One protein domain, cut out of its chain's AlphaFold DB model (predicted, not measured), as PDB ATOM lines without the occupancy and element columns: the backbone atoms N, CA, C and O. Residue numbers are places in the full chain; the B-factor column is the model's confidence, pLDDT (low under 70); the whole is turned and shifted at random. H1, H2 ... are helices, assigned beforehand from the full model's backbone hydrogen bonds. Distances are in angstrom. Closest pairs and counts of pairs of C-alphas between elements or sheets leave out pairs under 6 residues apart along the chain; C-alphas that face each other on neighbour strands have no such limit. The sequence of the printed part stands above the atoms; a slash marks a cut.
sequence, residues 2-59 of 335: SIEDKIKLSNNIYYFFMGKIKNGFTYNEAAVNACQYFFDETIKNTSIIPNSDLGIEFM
ATOM      1  N   SER A   2     119.313 254.589 302.180       88.06
ATOM      2  CA  SER A   2     118.032 254.356 301.490       88.06
ATOM      3  C   SER A   2     117.310 255.681 301.179       88.06
ATOM      4  O   SER A   2     117.694 256.732 301.695       88.06
ATOM      5  N   ILE A   3     116.267 255.664 300.336       85.44
ATOM      6  CA  ILE A   3     115.446 256.867 300.079       85.44
ATOM      7  C   ILE A   3     114.787 257.360 301.378       85.44
ATOM      8  O   ILE A   3     114.752 258.562 301.630       85.44
ATOM      9  N   GLU A   4     114.316 256.448 302.226       88.00
ATOM     10  CA  GLU A   4     113.699 256.778 303.516       88.00
ATOM     11  C   GLU A   4     114.690 257.451 304.468       88.00
ATOM     12  O   GLU A   4     114.364 258.475 305.073       88.00
ATOM     13  N   ASP A   5     115.927 256.951 304.530       90.12
ATOM     14  CA  ASP A   5     116.993 257.574 305.320       90.12
ATOM     15  C   ASP A   5     117.318 258.987 304.813       90.12
ATOM     16  O   ASP A   5     117.460 259.913 305.615       90.12
ATOM     17  N   LYS A   6     117.387 259.179 303.485       89.75
ATOM     18  CA  LYS A   6     117.614 260.500 302.871       89.75
ATOM     19  C   LYS A   6     116.493 261.482 303.220       89.75
ATOM     20  O   LYS A   6     116.770 262.626 303.578       89.75
ATOM     21  N   ILE A   7     115.234 261.039 303.162       90.88
ATOM     22  CA  ILE A   7     114.074 261.859 303.548       90.88
ATOM     23  C   ILE A   7     114.141 262.218 305.034       90.88
ATOM     24  O   ILE A   7     113.967 263.385 305.385       90.88
ATOM     25  N   LYS A   8     114.438 261.249 305.906       93.12
ATOM     26  CA  LYS A   8     114.553 261.476 307.353       93.12
ATOM     27  C   LYS A   8     115.659 262.478 307.685       93.12
ATOM     28  O   LYS A   8     115.424 263.395 308.472       93.12
ATOM     29  N   LEU A   9     116.833 262.342 307.066       92.44
ATOM     30  CA  LEU A   9     117.938 263.287 307.227       92.44
ATOM     31  C   LEU A   9     117.536 264.694 306.769       92.44
ATOM     32  O   LEU A   9     117.699 265.651 307.520       92.44
ATOM     33  N   SER A  10     116.945 264.814 305.579       92.50
ATOM     34  CA  SER A  10     116.462 266.089 305.041       92.50
ATOM     35  C   SER A  10     115.421 266.758 305.952       92.50
ATOM     36  O   SER A  10     115.488 267.966 306.181       92.50
ATOM     37  N   ASN A  11     114.510 265.988 306.554       95.44
ATOM     38  CA  ASN A  11     113.548 266.514 307.524       95.44
ATOM     39  C   ASN A  11     114.235 267.031 308.798       95.44
ATOM     40  O   ASN A  11     113.887 268.104 309.289       95.44
ATOM     41  N   ASN A  12     115.214 266.293 309.333       95.94
ATOM     42  CA  ASN A  12     115.979 266.727 310.506       95.94
ATOM     43  C   ASN A  12     116.738 268.030 310.225       95.94
ATOM     44  O   ASN A  12     116.698 268.950 311.044       95.94
ATOM     45  N   ILE A  13     117.366 268.123 309.047       94.81
ATOM     46  CA  ILE A  13     118.020 269.346 308.573       94.81
ATOM     47  C   ILE A  13     116.999 270.480 308.508       94.81
ATOM     48  O   ILE A  13     117.248 271.536 309.078       94.81
ATOM     49  N   TYR A  14     115.828 270.262 307.906       95.31
ATOM     50  CA  TYR A  14     114.777 271.278 307.822       95.31
ATOM     51  C   TYR A  14     114.362 271.827 309.187       95.31
ATOM     52  O   TYR A  14     114.334 273.044 309.375       95.31
ATOM     53  N   TYR A  15     114.075 270.962 310.162       96.31
ATOM     54  CA  TYR A  15     113.667 271.423 311.491       96.31
ATOM     55  C   TYR A  15     114.778 272.186 312.214       96.31
ATOM     56  O   TYR A  15     114.501 273.220 312.828       96.31
ATOM     57  N   PHE A  16     116.029 271.733 312.097       95.69
ATOM     58  CA  PHE A  16     117.187 272.463 312.613       95.69
ATOM     59  C   PHE A  16     117.300 273.854 311.971       95.69
ATOM     60  O   PHE A  16     117.401 274.865 312.670       95.69
ATOM     61  N   PHE A  17     117.211 273.906 310.642       93.19
ATOM     62  CA  PHE A  17     117.346 275.122 309.847       93.19
ATOM     63  C   PHE A  17     116.254 276.141 310.191       93.19
ATOM     64  O   PHE A  17     116.539 277.300 310.487       93.19
ATOM     65  N   MET A  18     114.996 275.695 310.240       93.38
ATOM     66  CA  MET A  18     113.865 276.550 310.599       93.38
ATOM     67  C   MET A  18     113.932 277.024 312.052       93.38
ATOM     68  O   MET A  18     113.505 278.141 312.343       93.38
ATOM     69  N   GLY A  19     114.482 276.217 312.965       95.38
ATOM     70  CA  GLY A  19     114.765 276.637 314.337       95.38
ATOM     71  C   GLY A  19     115.767 277.794 314.392       95.38
ATOM     72  O   GLY A  19     115.537 278.771 315.102       95.38
ATOM     73  N   LYS A  20     116.839 277.732 313.591       94.44
ATOM     74  CA  LYS A  20     117.837 278.809 313.482       94.44
ATOM     75  C   LYS A  20     117.244 280.080 312.875       94.44
ATOM     76  O   LYS A  20     117.382 281.140 313.478       94.44
ATOM     77  N   ILE A  21     116.518 279.973 311.759       90.69
ATOM     78  CA  ILE A  21     115.861 281.129 311.121       90.69
ATOM     79  C   ILE A  21     114.903 281.826 312.100       90.69
ATOM     80  O   ILE A  21     114.905 283.050 312.204       90.69
ATOM     81  N   LYS A  22     114.109 281.066 312.869       90.50
ATOM     82  CA  LYS A  22     113.209 281.632 313.895       90.50
ATOM     83  C   LYS A  22     113.949 282.401 314.993       90.50
ATOM     84  O   LYS A  22     113.380 283.331 315.552       90.50
ATOM     85  N   ASN A  23     115.198 282.039 315.269       93.50
ATOM     86  CA  ASN A  23     116.058 282.712 316.241       93.50
ATOM     87  C   ASN A  23     116.848 283.888 315.635       93.50
ATOM     88  O   ASN A  23     117.789 284.366 316.261       93.50
ATOM     89  N   GLY A  24     116.491 284.345 314.430       90.00
ATOM     90  CA  GLY A  24     117.078 285.528 313.794       90.00
ATOM     91  C   GLY A  24     118.336 285.267 312.966       90.00
ATOM     92  O   GLY A  24     118.939 286.221 312.489       90.00
ATOM     93  N   PHE A  25     118.727 284.005 312.768       89.81
ATOM     94  CA  PHE A  25     119.850 283.669 311.889       89.81
ATOM     95  C   PHE A  25     119.459 283.874 310.421       89.81
ATOM     96  O   PHE A  25     118.344 283.540 310.006       89.81
ATOM     97  N   THR A  26     120.405 284.354 309.617       87.12
ATOM     98  CA  THR A  26     120.281 284.369 308.156       87.12
ATOM     99  C   THR A  26     120.276 282.946 307.594       87.12
ATOM    100  O   THR A  26     120.689 281.983 308.252       87.12
ATOM    101  N   TYR A  27     119.841 282.797 306.338       85.38
ATOM    102  CA  TYR A  27     119.879 281.502 305.661       85.38
ATOM    103  C   TYR A  27     121.305 280.928 305.604       85.38
ATOM    104  O   TYR A  27     121.512 279.775 305.974       85.38
ATOM    105  N   ASN A  28     122.298 281.731 305.211       86.88
ATOM    106  CA  ASN A  28     123.681 281.264 305.078       86.88
ATOM    107  C   ASN A  28     124.279 280.840 306.424       86.88
ATOM    108  O   ASN A  28     124.948 279.813 306.501       86.88
ATOM    109  N   GLU A  29     124.001 281.576 307.503       89.88
ATOM    110  CA  GLU A  29     124.447 281.172 308.839       89.88
ATOM    111  C   GLU A  29     123.799 279.854 309.265       89.88
ATOM    112  O   GLU A  29     124.489 278.958 309.756       89.88
ATOM    113  N   ALA A  30     122.490 279.704 309.052       91.00
ATOM    114  CA  ALA A  30     121.784 278.462 309.345       91.00
ATOM    115  C   ALA A  30     122.318 277.282 308.508       91.00
ATOM    116  O   ALA A  30     122.470 276.186 309.053       91.00
ATOM    117  N   ALA A  31     122.689 277.509 307.243       89.31
ATOM    118  CA  ALA A  31     123.306 276.508 306.372       89.31
ATOM    119  C   ALA A  31     124.688 276.073 306.871       89.31
ATOM    120  O   ALA A  31     124.917 274.877 307.029       89.31
ATOM    121  N   VAL A  32     125.573 277.018 307.207       89.75
ATOM    122  CA  VAL A  32     126.898 276.707 307.776       89.75
ATOM    123  C   VAL A  32     126.756 275.911 309.076       89.75
ATOM    124  O   VAL A  32     127.426 274.896 309.257       89.75
ATOM    125  N   ASN A  33     125.833 276.319 309.954       90.69
ATOM    126  CA  ASN A  33     125.538 275.594 311.193       90.69
ATOM    127  C   ASN A  33     125.043 274.165 310.914       90.69
ATOM    128  O   ASN A  33     125.410 273.240 311.637       90.69
ATOM    129  N   ALA A  34     124.197 273.978 309.897       90.94
ATOM    130  CA  ALA A  34     123.683 272.663 309.529       90.94
ATOM    131  C   ALA A  34     124.794 271.767 308.967       90.94
ATOM    132  O   ALA A  34     124.879 270.605 309.356       90.94
ATOM    133  N   CYS A  35     125.675 272.302 308.117       90.25
ATOM    134  CA  CYS A  35     126.805 271.549 307.573       90.25
ATOM    135  C   CYS A  35     127.759 271.069 308.666       90.25
ATOM    136  O   CYS A  35     128.111 269.891 308.705       90.25
ATOM    137  N   GLN A  36     128.078 271.946 309.616       90.88
ATOM    138  CA  GLN A  36     128.903 271.576 310.759       90.88
ATOM    139  C   GLN A  36     128.217 270.522 311.642       90.88
ATOM    140  O   GLN A  36     128.855 269.569 312.072       90.88
ATOM    141  N   TYR A  37     126.915 270.663 311.906       93.00
ATOM    142  CA  TYR A  37     126.196 269.764 312.812       93.00
ATOM    143  C   TYR A  37     125.928 268.372 312.219       93.00
ATOM    144  O   TYR A  37     126.043 267.374 312.927       93.00
ATOM    145  N   PHE A  38     125.534 268.291 310.944       92.00
ATOM    146  CA  PHE A  38     125.110 267.033 310.317       92.00
ATOM    147  C   PHE A  38     126.214 266.330 309.523       92.00
ATOM    148  O   PHE A  38     126.118 265.117 309.337       92.00
ATOM    149  N   PHE A  39     127.228 267.061 309.048       90.94
ATOM    150  CA  PHE A  39     128.264 266.520 308.160       90.94
ATOM    151  C   PHE A  39     129.692 266.701 308.692       90.94
ATOM    152  O   PHE A  39     130.621 266.221 308.053       90.94
ATOM    153  N   ASP A  40     129.875 267.355 309.847       87.38
ATOM    154  CA  ASP A  40     131.194 267.717 310.400       87.38
ATOM    155  C   ASP A  40     132.050 268.539 309.410       87.38
ATOM    156  O   ASP A  40     133.281 268.517 309.411       87.38
ATOM    157  N   GLU A  41     131.380 269.290 308.529       84.56
ATOM    158  CA  GLU A  41     132.023 270.118 307.514       84.56
ATOM    159  C   GLU A  41     132.105 271.573 307.974       84.56
ATOM    160  O   GLU A  41     131.096 272.237 308.233       84.56
ATOM    161  N   THR A  42     133.326 272.106 308.029       78.44
ATOM    162  CA  THR A  42     133.546 273.528 308.302       78.44
ATOM    163  C   THR A  42     133.520 274.311 306.994       78.44
ATOM    164  O   THR A  42     134.517 274.383 306.274       78.44
ATOM    165  N   ILE A  43     132.378 274.926 306.695       79.12
ATOM    166  CA  ILE A  43     132.220 275.786 305.521       79.12
ATOM    167  C   ILE A  43     132.485 277.236 305.924       79.12
ATOM    168  O   ILE A  43     131.901 277.752 306.880       79.12
ATOM    169  N   LYS A  44     133.363 277.924 305.188       75.12
ATOM    170  CA  LYS A  44     133.525 279.374 305.340       75.12
ATOM    171  C   LYS A  44     132.316 280.072 304.729       75.12
ATOM    172  O   LYS A  44     131.990 279.830 303.573       75.12
ATOM    173  N   ASN A  45     131.691 280.970 305.485       69.75
ATOM    174  CA  ASN A  45     130.665 281.847 304.937       69.75
ATOM    175  C   ASN A  45     131.332 282.832 303.964       69.75
ATOM    176  O   ASN A  45     131.997 283.776 304.389       69.75
ATOM    177  N   THR A  46     131.219 282.577 302.664       66.31
ATOM    178  CA  THR A  46     131.685 283.494 301.621       66.31
ATOM    179  C   THR A  46     130.488 284.248 301.068       66.31
ATOM    180  O   THR A  46     129.670 283.674 300.350       66.31
ATOM    181  N   SER A  47     130.382 285.539 301.376       62.53
ATOM    182  CA  SER A  47     129.452 286.412 300.665       62.53
ATOM    183  C   SER A  47     130.013 286.697 299.278       62.53
ATOM    184  O   SER A  47     131.023 287.389 299.143       62.53
ATOM    185  N   ILE A  48     129.362 286.166 298.245       65.50
ATOM    186  CA  ILE A  48     129.580 286.632 296.876       65.50
ATOM    187  C   ILE A  48     128.828 287.956 296.778       65.50
ATOM    188  O   ILE A  48     127.603 287.964 296.710       65.50
ATOM    189  N   ILE A  49     129.557 289.069 296.852       61.16
ATOM    190  CA  ILE A  49     128.992 290.384 296.552       61.16
ATOM    191  C   ILE A  49     129.018 290.509 295.030       61.16
ATOM    192  O   ILE A  49     130.106 290.467 294.446       61.16
ATOM    193  N   PRO A  50     127.860 290.602 294.368       63.44
ATOM    194  CA  PRO A  50     127.834 290.756 292.928       63.44
ATOM    195  C   PRO A  50     128.475 292.087 292.524       63.44
ATOM    196  O   PRO A  50     128.291 293.102 293.197       63.44
ATOM    197  N   ASN A  51     129.242 292.088 291.436       58.94
ATOM    198  CA  ASN A  51     129.932 293.291 290.987       58.94
ATOM    199  C   ASN A  51     128.919 294.299 290.406       58.94
ATOM    200  O   ASN A  51     128.184 293.965 289.476       58.94
ATOM    201  N   SER A  52     128.868 295.522 290.941       59.22
ATOM    202  CA  SER A  52     127.870 296.553 290.591       59.22
ATOM    203  C   SER A  52     128.111 297.247 289.241       59.22
ATOM    204  O   SER A  52     127.280 298.029 288.785       59.22
ATOM    205  N   ASP A  53     129.233 296.963 288.581       61.56
ATOM    206  CA  ASP A  53     129.768 297.770 287.471       61.56
ATOM    207  C   ASP A  53     129.037 297.623 286.119       61.56
ATOM    208  O   ASP A  53     129.440 298.226 285.127       61.56
ATOM    209  N   LEU A  54     127.950 296.849 286.051       64.38
ATOM    210  CA  LEU A  54     127.240 296.543 284.798       64.38
ATOM    211  C   LEU A  54     125.870 297.228 284.660       64.38
ATOM    212  O   LEU A  54     125.105 296.881 283.763       64.38
ATOM    213  N   GLY A  55     125.534 298.178 285.540       75.56
ATOM    214  CA  GLY A  55     124.173 298.732 285.598       75.56
ATOM    215  C   GLY A  55     123.136 297.684 286.022       75.56
ATOM    216  O   GLY A  55     121.968 297.778 285.655       75.56
ATOM    217  N   ILE A  56     123.588 296.663 286.755       81.44
ATOM    218  CA  ILE A  56     122.760 295.596 287.309       81.44
ATOM    219  C   ILE A  56     122.421 295.979 288.744       81.44
ATOM    220  O   ILE A  56     123.311 296.130 289.583       81.44
ATOM    221  N   GLU A  57     121.131 296.117 289.025       83.25
ATOM    222  CA  GLU A  57     120.634 296.263 290.387       83.25
ATOM    223  C   GLU A  57     120.377 294.878 290.979       83.25
ATOM    224  O   GLU A  57     119.637 294.065 290.419       83.25
ATOM    225  N   PHE A  58     121.004 294.605 292.119       83.94
ATOM    226  CA  PHE A  58     120.787 293.377 292.869       83.94
ATOM    227  C   PHE A  58     119.726 293.616 293.935       83.94
ATOM    228  O   PHE A  58     119.766 294.614 294.649       83.94
ATOM    229  N   MET A  59     118.790 292.679 294.048       84.69
ATOM    230  CA  MET A  59     117.723 292.714 295.042       84.69
ATOM    231  C   MET A  59     117.836 291.490 295.940       84.69
ATOM    232  O   MET A  59     117.888 290.362 295.445       84.69
TER     233      MET A  59
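AT A GLANCE: This is residues 2 to 59 of the 335 residues of a protein of Aliivibrio wodanis (UniProt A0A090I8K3). Two helices make a helical hairpin, the long H1 and the shorter H2 that folds back beside its later part, and a long tail without a named element leads away from the end of H2 and hooks back near its own end. The start of the printed part, residues 2 to 8, and residues 51 to 57 of the tail stick out from the rest. The printed part has 58 residues with two named helices, H1 then H2, and no named strand; its class is all helix. The whole is only just loose, close to extended, with a radius of gyration of the C-alphas of 15.3 A, and its C-alphas span 47 by 27 by 20 A.

HOW THE PARTS SIT: H1, residues 3 to 22, touches H2, residues 27 to 39, with residues 13 to 21 alone. Their closest C-alphas, those of Phe 17 and Ala 30, are 5.6 A apart. The two helices run opposite ways at a steep tilt of 44 degrees and form a helical hairpin, with a tight link of 4 residues between them. In H1 and H2 every O i to N i+4 pair is within hydrogen-bond range.

IN THESE COORDINATES: H1 begins with C-alpha 3 at (115.446, 256.867, 300.079) and measures 28.4 A from first to last C-alpha. H2 measures 17.3 A and ends with C-alpha 39 at (128.264, 266.520, 308.160). Residues 40 to 59 hold no named element, and C-alpha 59 is at (117.723, 292.714, 295.042).

THE WHOLE: The two C-alphas farthest apart, those of Ser 2 and Gly 55, are 47.5 A apart. The printed part has no cut. Its mean pLDDT is 84.8, and residues 45 to 54 are under 70.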